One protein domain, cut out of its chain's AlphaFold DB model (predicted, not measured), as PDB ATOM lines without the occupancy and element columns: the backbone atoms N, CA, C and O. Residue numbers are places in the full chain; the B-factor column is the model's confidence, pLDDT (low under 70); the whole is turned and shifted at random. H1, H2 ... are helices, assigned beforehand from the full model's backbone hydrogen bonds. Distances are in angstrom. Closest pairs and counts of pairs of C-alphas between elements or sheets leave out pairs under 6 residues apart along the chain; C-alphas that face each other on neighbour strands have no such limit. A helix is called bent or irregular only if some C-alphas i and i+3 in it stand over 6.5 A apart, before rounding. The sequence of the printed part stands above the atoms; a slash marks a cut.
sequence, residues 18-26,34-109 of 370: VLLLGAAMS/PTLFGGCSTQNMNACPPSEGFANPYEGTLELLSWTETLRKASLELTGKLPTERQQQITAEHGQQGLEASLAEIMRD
ATOM      1  N   VAL A  18     -47.758  30.225 -35.479       34.62
ATOM      2  CA  VAL A  18     -46.993  29.042 -35.910       34.62
ATOM      3  C   VAL A  18     -45.626  29.432 -36.489       34.62
ATOM      4  O   VAL A  18     -44.649  28.719 -36.286       34.62
ATOM      5  N   LEU A  19     -45.507  30.600 -37.133       33.94
ATOM      6  CA  LEU A  19     -44.224  31.112 -37.637       33.94
ATOM      7  C   LEU A  19     -43.321  31.689 -36.532       33.94
ATOM      8  O   LEU A  19     -42.103  31.525 -36.605       33.94
ATOM      9  N   LEU A  20     -43.888  32.301 -35.485       34.97
ATOM     10  CA  LEU A  20     -43.112  32.798 -34.338       34.97
ATOM     11  C   LEU A  20     -42.622  31.658 -33.426       34.97
ATOM     12  O   LEU A  20     -41.486  31.701 -32.956       34.97
ATOM     13  N   LEU A  21     -43.418  30.597 -33.251       37.25
ATOM     14  CA  LEU A  21     -42.975  29.365 -32.588       37.25
ATOM     15  C   LEU A  21     -42.022  28.543 -33.471       37.25
ATOM     16  O   LEU A  21     -41.039  28.009 -32.967       37.25
ATOM     17  N   GLY A  22     -42.234  28.505 -34.790       34.84
ATOM     18  CA  GLY A  22     -41.370  27.790 -35.737       34.84
ATOM     19  C   GLY A  22     -39.947  28.355 -35.841       34.84
ATOM     20  O   GLY A  22     -38.993  27.589 -35.976       34.84
ATOM     21  N   ALA A  23     -39.774  29.675 -35.709       35.44
ATOM     22  CA  ALA A  23     -38.448  30.296 -35.667       35.44
ATOM     23  C   ALA A  23     -37.705  29.978 -34.354       35.44
ATOM     24  O   ALA A  23     -36.530  29.611 -34.397       35.44
ATOM     25  N   ALA A  24     -38.398  30.001 -33.210       36.34
ATOM     26  CA  ALA A  24     -37.830  29.603 -31.918       36.34
ATOM     27  C   ALA A  24     -37.551  28.086 -31.819       36.34
ATOM     28  O   ALA A  24     -36.619  27.666 -31.137       36.34
ATOM     29  N   MET A  25     -38.296  27.247 -32.547       39.47
ATOM     30  CA  MET A  25     -38.130  25.784 -32.550       39.47
ATOM     31  C   MET A  25     -37.069  25.251 -33.528       39.47
ATOM     32  O   MET A  25     -36.824  24.047 -33.581       39.47
ATOM     33  N   SER A  26     -36.370  26.124 -34.259       39.09
ATOM     34  CA  SER A  26     -35.308  25.736 -35.203       39.09
ATOM     35  C   SER A  26     -33.915  25.544 -34.568       39.09
ATOM     36  O   SER A  26     -32.926  25.322 -35.268       39.09
ATOM     37  N   PRO A  34     -29.880  21.220 -24.364       48.44
ATOM     38  CA  PRO A  34     -31.184  20.873 -24.925       48.44
ATOM     39  C   PRO A  34     -32.237  21.979 -24.784       48.44
ATOM     40  O   PRO A  34     -33.363  21.783 -25.222       48.44
ATOM     41  N   THR A  35     -31.894  23.113 -24.175       55.44
ATOM     42  CA  THR A  35     -32.818  24.190 -23.820       55.44
ATOM     43  C   THR A  35     -33.008  25.159 -24.996       55.44
ATOM     44  O   THR A  35     -32.044  25.708 -25.538       55.44
ATOM     45  N   LEU A  36     -34.265  25.355 -25.411       58.25
ATOM     46  CA  LEU A  36     -34.700  26.224 -26.516       58.25
ATOM     47  C   LEU A  36     -34.112  27.645 -26.420       58.25
ATOM     48  O   LEU A  36     -33.732  28.228 -27.435       58.25
ATOM     49  N   PHE A  37     -33.990  28.182 -25.202       63.69
ATOM     50  CA  PHE A  37     -33.488  29.530 -24.936       63.69
ATOM     51  C   PHE A  37     -32.271  29.559 -24.007       63.69
ATOM     52  O   PHE A  37     -31.542  30.554 -24.002       63.69
ATOM     53  N   GLY A  38     -32.001  28.500 -23.239       71.69
ATOM     54  CA  GLY A  38     -30.834  28.429 -22.351       71.69
ATOM     55  C   GLY A  38     -30.758  29.632 -21.404       71.69
ATOM     56  O   GLY A  38     -31.731  29.949 -20.731       71.69
ATOM     57  N   GLY A  39     -29.623  30.338 -21.370       78.88
ATOM     58  CA  GLY A  39     -29.452  31.569 -20.578       78.88
ATOM     59  C   GLY A  39     -29.972  32.866 -21.226       78.88
ATOM     60  O   GLY A  39     -29.772  33.939 -20.654       78.88
ATOM     61  N   CYS A  40     -30.585  32.801 -22.416       84.50
ATOM     62  CA  CYS A  40     -31.052  33.973 -23.164       84.50
ATOM     63  C   CYS A  40     -32.062  34.792 -22.358       84.50
ATOM     64  O   CYS A  40     -33.077  34.261 -21.892       84.50
ATOM     65  N   SER A  41     -31.774  36.083 -22.202       87.19
ATOM     66  CA  SER A  41     -32.615  37.049 -21.495       87.19
ATOM     67  C   SER A  41     -32.201  38.476 -21.847       87.19
ATOM     68  O   SER A  41     -31.113  38.704 -22.380       87.19
ATOM     69  N   THR A  42     -33.024  39.456 -21.471       86.00
ATOM     70  CA  THR A  42     -32.691  40.884 -21.592       86.00
ATOM     71  C   THR A  42     -31.482  41.287 -20.742       86.00
ATOM     72  O   THR A  42     -30.893  42.338 -20.968       86.00
ATOM     73  N   GLN A  43     -31.079  40.448 -19.779       89.06
ATOM     74  CA  GLN A  43     -29.899  40.649 -18.929       89.06
ATOM     75  C   GLN A  43     -28.642  39.950 -19.467       89.06
ATOM     76  O   GLN A  43     -27.530  40.315 -19.094       89.06
ATOM     77  N   ASN A  44     -28.800  38.941 -20.328       87.56
ATOM     78  CA  ASN A  44     -27.700  38.163 -20.892       87.56
ATOM     79  C   ASN A  44     -27.967  37.825 -22.365       87.56
ATOM     80  O   ASN A  44     -28.172  36.670 -22.740       87.56
ATOM     81  N   MET A  45     -27.951  38.854 -23.211       85.38
ATOM     82  CA  MET A  45     -28.200  38.702 -24.647       85.38
ATOM     83  C   MET A  45     -27.145  37.845 -25.357       85.38
ATOM     84  O   MET A  45     -27.448  37.199 -26.350       85.38
ATOM     85  N   ASN A  46     -25.924  37.761 -24.825       85.38
ATOM     86  CA  ASN A  46     -24.869  36.913 -25.393       85.38
ATOM     87  C   ASN A  46     -25.165  35.412 -25.244       85.38
ATOM     88  O   ASN A  46     -24.587  34.598 -25.960       85.38
ATOM     89  N   ALA A  47     -26.051  35.036 -24.315       84.25
ATOM     90  CA  ALA A  47     -26.544  33.667 -24.201       84.25
ATOM     91  C   ALA A  47     -27.678  33.363 -25.193       84.25
ATOM     92  O   ALA A  47     -28.049  32.193 -25.356       84.25
ATOM     93  N   CYS A  48     -28.217  34.387 -25.864       81.00
ATOM     94  CA  CYS A  48     -29.188  34.188 -26.921       81.00
ATOM     95  C   CYS A  48     -28.539  33.476 -28.102       81.00
ATOM     96  O   CYS A  48     -27.418  33.808 -28.501       81.00
ATOM     97  N   PRO A  49     -29.199  32.445 -28.643       74.75
ATOM     98  CA  PRO A  49     -28.683  31.786 -29.821       74.75
ATOM     99  C   PRO A  49     -28.532  32.782 -30.986       74.75
ATOM    100  O   PRO A  49     -29.373  33.668 -31.140       74.75
ATOM    101  N   PRO A  50     -27.496  32.642 -31.825       69.94
ATOM    102  CA  PRO A  50     -27.315  33.533 -32.961       69.94
ATOM    103  C   PRO A  50     -28.456  33.362 -33.976       69.94
ATOM    104  O   PRO A  50     -28.659  32.270 -34.511       69.94
ATOM    105  N   SER A  51     -29.170  34.451 -34.271       70.25
ATOM    106  CA  SER A  51     -30.142  34.538 -35.364       70.25
ATOM    107  C   SER A  51     -29.498  35.168 -36.606       70.25
ATOM    108  O   SER A  51     -28.617  36.020 -36.508       70.25
ATOM    109  N   GLU A  52     -29.905  34.743 -37.808       70.69
ATOM    110  CA  GLU A  52     -29.382  35.304 -39.079       70.69
ATOM    111  C   GLU A  52     -29.960  36.685 -39.421       70.69
ATOM    112  O   GLU A  52     -29.708  37.215 -40.501       70.69
ATOM    113  N   GLY A  53     -30.733  37.273 -38.510       68.19
ATOM    114  CA  GLY A  53     -31.588  38.399 -38.833       68.19
ATOM    115  C   GLY A  53     -32.844  37.961 -39.597       68.19
ATOM    116  O   GLY A  53     -32.888  36.919 -40.250       68.19
ATOM    117  N   PHE A  54     -33.904  38.749 -39.486       79.12
ATOM    118  CA  PHE A  54     -35.131  38.590 -40.247       79.12
ATOM    119  C   PHE A  54     -35.034  39.434 -41.518       79.12
ATOM    120  O   PHE A  54     -34.978  40.663 -41.459       79.12
ATOM    121  N   ALA A  55     -35.032  38.772 -42.672       79.81
ATOM    122  CA  ALA A  55     -35.205  39.430 -43.959       79.81
ATOM    123  C   ALA A  55     -36.702  39.485 -44.280       79.81
ATOM    124  O   ALA A  55     -37.345  38.440 -44.321       79.81
ATOM    125  N   ASN A  56     -37.256  40.680 -44.508       79.81
ATOM    126  CA  ASN A  56     -38.670  40.848 -44.845       79.81
ATOM    127  C   ASN A  56     -38.939  40.348 -46.279       79.81
ATOM    128  O   ASN A  56     -38.594  41.054 -47.228       79.81
ATOM    129  N   PRO A  57     -39.600  39.190 -46.482       82.50
ATOM    130  CA  PRO A  57     -39.883  38.699 -47.832       82.50
ATOM    131  C   PRO A  57     -40.981  39.517 -48.536       82.50
ATOM    132  O   PRO A  57     -41.245  39.307 -49.716       82.50
ATOM    133  N   TYR A  58     -41.624  40.438 -47.814       82.88
ATOM    134  CA  TYR A  58     -42.721  41.286 -48.268       82.88
ATOM    135  C   TYR A  58     -42.317  42.760 -48.374       82.88
ATOM    136  O   TYR A  58     -43.186  43.638 -48.377       82.88
ATOM    137  N   GLU A  59     -41.018  43.058 -48.448       85.12
ATOM    138  CA  GLU A  59     -40.522  44.426 -48.586       85.12
ATOM    139  C   GLU A  59     -41.194  45.150 -49.769       85.12
ATOM    140  O   GLU A  59     -41.343  44.604 -50.862       85.12
ATOM    141  N   GLY A  60     -41.692  46.367 -49.524       87.19
ATOM    142  CA  GLY A  60     -42.443  47.153 -50.510       87.19
ATOM    143  C   GLY A  60     -43.887  46.697 -50.765       87.19
ATOM    144  O   GLY A  60     -44.602  47.364 -51.511       87.19
ATOM    145  N   THR A  61     -44.343  45.602 -50.145       91.88
ATOM    146  CA  THR A  61     -45.731  45.109 -50.259       91.88
ATOM    147  C   THR A  61     -46.506  45.173 -48.947       91.88
ATOM    148  O   THR A  61     -47.709  45.424 -48.970       91.88
ATOM    149  N   LEU A  62     -45.826  44.984 -47.812       88.50
ATOM    150  CA  LEU A  62     -46.402  45.082 -46.474       88.50
ATOM    151  C   LEU A  62     -45.547  46.002 -45.603       88.50
ATOM    152  O   LEU A  62     -44.319  45.895 -45.582       88.50
ATOM    153  N   GLU A  63     -46.214  46.878 -44.857       87.38
ATOM    154  CA  GLU A  63     -45.601  47.616 -43.758       87.38
ATOM    155  C   GLU A  63     -45.568  46.706 -42.527       87.38
ATOM    156  O   GLU A  63     -46.605  46.226 -42.061       87.38
ATOM    157  N   LEU A  64     -44.363  46.417 -42.037       87.50
ATOM    158  CA  LEU A  64     -44.176  45.636 -40.822       87.50
ATOM    159  C   LEU A  64     -44.148  46.555 -39.605       87.50
ATOM    160  O   LEU A  64     -43.653  47.678 -39.674       87.50
ATOM    161  N   LEU A  65     -44.631  46.034 -38.480       91.50
ATOM    162  CA  LEU A  65     -44.480  46.684 -37.184       91.50
ATOM    163  C   LEU A  65     -42.994  46.862 -36.848       91.50
ATOM    164  O   LEU A  65     -42.168  46.002 -37.163       91.50
ATOM    165  N   SER A  66     -42.662  47.935 -36.132       93.00
ATOM    166  CA  SER A  66     -41.344  48.067 -35.507       93.00
ATOM    167  C   SER A  66     -41.089  46.934 -34.504       93.00
ATOM    168  O   SER A  66     -42.006  46.228 -34.070       93.00
ATOM    169  N   TRP A  67     -39.835  46.756 -34.085       94.94
ATOM    170  CA  TRP A  67     -39.481  45.726 -33.102       94.94
ATOM    171  C   TRP A  67     -40.217  45.898 -31.769       94.94
ATOM    172  O   TRP A  67     -40.677  44.919 -31.184       94.94
ATOM    173  N   THR A  68     -40.398  47.137 -31.311       96.56
ATOM    174  CA  THR A  68     -41.102  47.447 -30.059       96.56
ATOM    175  C   THR A  68     -42.615  47.260 -30.181       96.56
ATOM    176  O   THR A  68     -43.245  46.749 -29.253       96.56
ATOM    177  N   GLU A  69     -43.214  47.597 -31.325       96.88
ATOM    178  CA  GLU A  69     -44.626  47.304 -31.609       96.88
ATOM    179  C   GLU A  69     -44.878  45.797 -31.738       96.88
ATOM    180  O   GLU A  69     -45.866  45.282 -31.205       96.88
ATOM    181  N   THR A  70     -43.953  45.075 -32.375       95.56
ATOM    182  CA  THR A  70     -43.972  43.610 -32.468       95.56
ATOM    183  C   THR A  70     -43.889  42.982 -31.080       95.56
ATOM    184  O   THR A  70     -44.725  42.142 -30.751       95.56
ATOM    185  N   LEU A  71     -42.958  43.434 -30.229       97.12
ATOM    186  CA  LEU A  71     -42.849  42.990 -28.837       97.12
ATOM    187  C   LEU A  71     -44.150  43.241 -28.068       97.12
ATOM    188  O   LEU A  71     -44.631  42.354 -27.364       97.12
ATOM    189  N   ARG A  72     -44.742  44.435 -28.206       97.44
ATOM    190  CA  ARG A  72     -46.009  44.771 -27.544       97.44
ATOM    191  C   ARG A  72     -47.113  43.795 -27.932       97.44
ATOM    192  O   ARG A  72     -47.809  43.297 -27.050       97.44
ATOM    193  N   LYS A  73     -47.264  43.521 -29.230       97.19
ATOM    194  CA  LYS A  73     -48.269  42.583 -29.733       97.19
ATOM    195  C   LYS A  73     -47.986  41.162 -29.246       97.19
ATOM    196  O   LYS A  73     -48.873  40.542 -28.677       97.19
ATOM    197  N   ALA A  74     -46.752  40.682 -29.382       95.12
ATOM    198  CA  ALA A  74     -46.371  39.342 -28.944       95.12
ATOM    199  C   ALA A  74     -46.596  39.135 -27.438       95.12
ATOM    200  O   ALA A  74     -47.188  38.141 -27.040       95.12
ATOM    201  N   SER A  75     -46.206  40.092 -26.595       95.88
ATOM    202  CA  SER A  75     -46.422  40.007 -25.145       95.88
ATOM    203  C   SER A  75     -47.906  39.872 -24.783       95.88
ATOM    204  O   SER A  75     -48.261  39.053 -23.931       95.88
ATOM    205  N   LEU A  76     -48.783  40.623 -25.461       95.44
ATOM    206  CA  LEU A  76     -50.231  40.534 -25.263       95.44
ATOM    207  C   LEU A  76     -50.790  39.185 -25.729       95.44
ATOM    208  O   LEU A  76     -51.534  38.561 -24.982       95.44
ATOM    209  N   GLU A  77     -50.403  38.709 -26.911       93.50
ATOM    210  CA  GLU A  77     -50.895  37.439 -27.471       93.50
ATOM    211  C   GLU A  77     -50.404  36.203 -26.698       93.50
ATOM    212  O   GLU A  77     -51.111  35.197 -26.609       93.50
ATOM    213  N   LEU A  78     -49.185  36.267 -26.150       92.12
ATOM    214  CA  LEU A  78     -48.538  35.140 -25.472       92.12
ATOM    215  C   LEU A  78     -48.830  35.086 -23.970       92.12
ATOM    216  O   LEU A  78     -48.817  34.001 -23.399       92.12
ATOM    217  N   THR A  79     -49.058  36.229 -23.313       94.19
ATOM    218  CA  THR A  79     -49.228  36.275 -21.842       94.19
ATOM    219  C   THR A  79     -50.361  37.176 -21.356       94.19
ATOM    220  O   THR A  79     -50.621  37.229 -20.151       94.19
ATOM    221  N   GLY A  80     -51.020  37.927 -22.245       94.19
ATOM    222  CA  GLY A  80     -52.038  38.911 -21.868       94.19
ATOM    223  C   GLY A  80     -51.488  40.142 -21.138       94.19
ATOM    224  O   GLY A  80     -52.259  40.886 -20.532       94.19
ATOM    225  N   LYS A  81     -50.167  40.375 -21.157       94.12
ATOM    226  CA  LYS A  81     -49.510  41.501 -20.471       94.12
ATOM    227  C   LYS A  81     -48.807  42.434 -21.447       94.12
ATOM    228  O   LYS A  81     -48.372  42.030 -22.523       94.12
ATOM    229  N   LEU A  82     -48.636  43.686 -21.028       96.81
ATOM    230  CA  LEU A  82     -47.713  44.600 -21.695       96.81
ATOM    231  C   LEU A  82     -46.256  44.226 -21.378       96.81
ATOM    232  O   LEU A  82     -45.990  43.782 -20.257       96.81
ATOM    233  N   PRO A  83     -45.312  44.452 -22.311       97.00
ATOM    234  CA  PRO A  83     -43.896  44.236 -22.042       97.00
ATOM    235  C   PRO A  83     -43.395  45.188 -20.957       97.00
ATOM    236  O   PRO A  83     -43.825  46.345 -20.895       97.00
ATOM    237  N   THR A  84     -42.447  44.728 -20.144       97.06
ATOM    238  CA  THR A  84     -41.798  45.565 -19.123       97.06
ATOM    239  C   THR A  84     -40.993  46.703 -19.756       97.06
ATOM    240  O   THR A  84     -40.563  46.602 -20.906       97.06
ATOM    241  N   GLU A  85     -40.729  47.773 -19.001       97.44
ATOM    242  CA  GLU A  85     -39.896  48.895 -19.472       97.44
ATOM    243  C   GLU A  85     -38.519  48.425 -19.961       97.44
ATOM    244  O   GLU A  85     -38.056  48.859 -21.012       97.44
ATOM    245  N   ARG A  86     -37.903  47.460 -19.261       96.50
ATOM    246  CA  ARG A  86     -36.626  46.860 -19.669       96.50
ATOM    247  C   ARG A  86     -36.725  46.155 -21.017       96.50
ATOM    248  O   ARG A  86     -35.871  46.367 -21.868       96.50
ATOM    249  N   GLN A  87     -37.749  45.326 -21.218       97.06
ATOM    250  CA  GLN A  87     -37.949  44.617 -22.487       97.06
ATOM    251  C   GLN A  87     -38.162  45.602 -23.641       97.06
ATOM    252  O   GLN A  87     -37.596  45.422 -24.720       97.06
ATOM    253  N   GLN A  88     -38.918  46.681 -23.406       97.69
ATOM    254  CA  GLN A  88     -39.107  47.750 -24.391       97.69
ATOM    255  C   GLN A  88     -37.790  48.460 -24.716       97.69
ATOM    256  O   GLN A  88     -37.469  48.615 -25.892       97.69
ATOM    257  N   GLN A  89     -37.018  48.845 -23.696       97.62
ATOM    258  CA  GLN A  89     -35.733  49.521 -23.862       97.62
ATOM    259  C   GLN A  89     -34.736  48.649 -24.637       97.62
ATOM    260  O   GLN A  89     -34.212  49.079 -25.659       97.62
ATOM    261  N   ILE A  90     -34.540  47.401 -24.207       96.25
ATOM    262  CA  ILE A  90     -33.601  46.468 -24.840       96.25
ATOM    263  C   ILE A  90     -34.007  46.167 -26.288       96.25
ATOM    264  O   ILE A  90     -33.157  46.119 -27.173       96.25
ATOM    265  N   THR A  91     -35.304  46.031 -26.564       96.19
ATOM    266  CA  THR A  91     -35.801  45.834 -27.936       96.19
ATOM    267  C   THR A  91     -35.630  47.081 -28.805       96.19
ATOM    268  O   THR A  91     -35.329  46.960 -29.991       96.19
ATOM    269  N   ALA A  92     -35.789  48.281 -28.244       97.25
ATOM    270  CA  ALA A  92     -35.550  49.527 -28.968       97.25
ATOM    271  C   ALA A  92     -34.061  49.720 -29.305       97.25
ATOM    272  O   ALA A  92     -33.732  50.109 -30.422       97.25
ATOM    273  N   GLU A  93     -33.173  49.426 -28.353       96.75
ATOM    274  CA  GLU A  93     -31.723  49.614 -28.490       96.75
ATOM    275  C   GLU A  93     -31.074  48.552 -29.388       96.75
ATOM    276  O   GLU A  93     -30.188  48.870 -30.182       96.75
ATOM    277  N   HIS A  94     -31.527  47.298 -29.297       92.81
ATOM    278  CA  HIS A  94     -30.884  46.154 -29.953       92.81
ATOM    279  C   HIS A  94     -31.729  45.492 -31.053       92.81
ATOM    280  O   HIS A  94     -31.344  44.449 -31.593       92.81
ATOM    281  N   GLY A  95     -32.880  46.074 -31.399       91.81
ATOM    282  CA  GLY A  95     -33.759  45.597 -32.464       91.81
ATOM    283  C   GLY A  95     -34.167  44.134 -32.282       91.81
ATOM    284  O   GLY A  95     -34.643  43.732 -31.221       91.81
ATOM    285  N   GLN A  96     -33.953  43.321 -33.317       88.19
ATOM    286  CA  GLN A  96     -34.329  41.908 -33.322       88.19
ATOM    287  C   GLN A  96     -33.719  41.099 -32.171       88.19
ATOM    288  O   GLN A  96     -34.432  40.322 -31.546       88.19
ATOM    289  N   GLN A  97     -32.430  41.277 -31.864       87.81
ATOM    290  CA  GLN A  97     -31.798  40.524 -30.775       87.81
ATOM    291  C   GLN A  97     -32.432  40.878 -29.425       87.81
ATOM    292  O   GLN A  97     -32.608  40.015 -28.568       87.81
ATOM    293  N   GLY A  98     -32.818  42.147 -29.246       92.00
ATOM    294  CA  GLY A  98     -33.554  42.585 -28.064       92.00
ATOM    295  C   GLY A  98     -34.971  42.006 -27.998       92.00
ATOM    296  O   GLY A  98     -35.417  41.612 -26.917       92.00
ATOM    297  N   LEU A  99     -35.650  41.874 -29.147       92.25
ATOM    298  CA  LEU A  99     -36.940  41.186 -29.245       92.25
ATOM    299  C   LEU A  99     -36.805  39.705 -28.860       92.25
ATOM    300  O   LEU A  99     -37.561  39.235 -28.017       92.25
ATOM    301  N   GLU A 100     -35.846  38.981 -29.437       89.31
ATOM    302  CA  GLU A 100     -35.601  37.556 -29.160       89.31
ATOM    303  C   GLU A 100     -35.300  37.318 -27.670       89.31
ATOM    304  O   GLU A 100     -35.897  36.442 -27.045       89.31
ATOM    305  N   ALA A 101     -34.457  38.165 -27.071       91.50
ATOM    306  CA  ALA A 101     -34.159  38.142 -25.642       91.50
ATOM    307  C   ALA A 101     -35.395  38.409 -24.764       91.50
ATOM    308  O   ALA A 101     -35.577  37.765 -23.728       91.50
ATOM    309  N   SER A 102     -36.257  39.340 -25.181       94.81
ATOM    310  CA  SER A 102     -37.504  39.657 -24.476       94.81
ATOM    311  C   SER A 102     -38.525  38.522 -24.586       94.81
ATOM    312  O   SER A 102     -39.160  38.169 -23.595       94.81
ATOM    313  N   LEU A 103     -38.658  37.909 -25.766       91.94
ATOM    314  CA  LEU A 103     -39.539  36.762 -25.986       91.94
ATOM    315  C   LEU A 103     -39.103  35.550 -25.161       91.94
ATOM    316  O   LEU A 103     -39.955  34.894 -24.570       91.94
ATOM    317  N   ALA A 104     -37.797  35.298 -25.041       90.00
ATOM    318  CA  ALA A 104     -37.277  34.229 -24.193       90.00
ATOM    319  C   ALA A 104     -37.686  34.395 -22.716       90.00
ATOM    320  O   ALA A 104     -37.953  33.415 -22.028       90.00
ATOM    321  N   GLU A 105     -37.742  35.621 -22.191       91.00
ATOM    322  CA  GLU A 105     -38.254  35.871 -20.835       91.00
ATOM    323  C   GLU A 105     -39.771  35.691 -20.748       91.00
ATOM    324  O   GLU A 105     -40.258  35.059 -19.812       91.00
ATOM    325  N   ILE A 106     -40.513  36.213 -21.730       91.88
ATOM    326  CA  ILE A 106     -41.976  36.087 -21.817       91.88
ATOM    327  C   ILE A 106     -42.391  34.612 -21.847       91.88
ATOM    328  O   ILE A 106     -43.321  34.222 -21.148       91.88
ATOM    329  N   MET A 107     -41.671  33.778 -22.597       89.31
ATOM    330  CA  MET A 107     -41.943  32.344 -22.718       89.31
ATOM    331  C   MET A 107     -41.599  31.536 -21.456       89.31
ATOM    332  O   MET A 107     -41.909  30.351 -21.391       89.31
ATOM    333  N   ARG A 108     -41.000  32.158 -20.433       88.69
ATOM    334  CA  ARG A 108     -40.803  31.550 -19.106       88.69
ATOM    335  C   ARG A 108     -41.825  32.032 -18.070       88.69
ATOM    336  O   ARG A 108     -41.825  31.526 -16.951       88.69
ATOM    337  N   ASP A 109     -42.696  32.988 -18.412       90.62
ATOM    338  CA  ASP A 109     -43.836  33.367 -17.566       90.62
ATOM    339  C   ASP A 109     -44.847  32.206 -17.537       90.62
ATOM    340  O   ASP A 109     -45.181  31.625 -18.570       90.62
TER     341      ASP A 109
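What this domain is: This is residues 18 to 26 and 34 to 109 of the 370 residues of an uncharacterized protein of Myxococcales bacterium SG8_38 (UniProt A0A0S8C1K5). Three short helical rods pack in a small bundle, H2 and the two arms of H3, a helix that folds back on itself so that H3a and H3b run opposite ways, with their centres and that of H2 making a triangle. A long stretch with no named element, residues 34 to 66, runs round the outside of this core; its residues 57 to 63 stick out as a free loop, and the short helix H1 lies off the bundle, apart from the other helices. The printed part has 85 residues with three named helices, in the order H1, H2, H3 along the chain, and no named strand; the class is all helix, although the named helices hold 42 of the 85 residues, under half. The whole is compact, with a radius of gyration of the C-alphas of 12.5 A, and the C-alphas span 36 by 27 by 25 A along their three main axes.

How they stand to each other: Begin at the longest helix, H3, residues 85 to 106. By its hydrogen bonds it was assigned as one helix, but it is bent: C-alphas 93 and 96 are 9.5 A apart, and its arms are H3a, residues 85 to 93, and H3b, residues 96 to 106, with residues 94 and 95 in neither. H3a and H3b touch, and their closest C-alphas, those of Thr 91 and Gly 98, are 4.0 A apart. Their lines stand at a shallow tilt of 20 degrees, opposite ways. Look next at H2, residues 67 to 79, which touches both arms. It touches H3b at a shallow tilt of 17 degrees, the same way, with the C-alphas of Leu 71 and Leu 99 closest at 6.2 A. H2 touches H3a with residues 67 to 71 alone; the closest C-alphas are those of Thr 68 and Thr 91, 5.9 A apart. H2 and H3a are a helical hairpin, opposite ways at a tilt of 37 degrees, only just steep. Of these three touching pairs 2 are at a shallow tilt, a helix packing that is only just mostly aligned, with lines near to one direction. H1, residues 18 to 24, is apart from H2, H3a and H3b. In H2, H3a and H3b every O i to N i+4 pair is within hydrogen-bond range; in H1 2 of 3 are.

Where its parts are: Find C-alpha 85 at (-39.896, 48.895, -19.472); from there H3a runs 12.2 A to C-alpha 93. H3b begins at C-alpha 96, at (-34.329, 41.908, -33.322), and runs 15.0 A to C-alpha 106 at (-41.976, 36.087, -21.817). H2 runs 17.6 A from C-alpha 67, at (-39.481, 45.726, -33.102), to C-alpha 79. H1 runs 10.0 A from C-alpha 18, at (-46.993, 29.042, -35.910), to C-alpha 24.

The domain as a whole: The two C-alphas farthest apart are those of Pro 34 and Gly 60, at 38.4 A; Gly 60 belongs to residues 57 to 63, which stand free. Look for the cut after Ser 26: residues 27 to 33 are not printed, and C-alphas 26 and 34 are 12.1 A apart across it. The link from H1 to H2 is the link across the cut, while the link from H2 to H3a, 5 residues, is tight. The C-alphas of residues 34 to 66 lie 10 to 23 A from the mean of all C-alphas. In the B-factor column the mean pLDDT of the printed part is 82.2. It is under 70 in residues 18 to 26, residues 34 to 37, residue 50 and residue 53, and the mean over H1 is 35; H2 and H3a have means of 96 and 97.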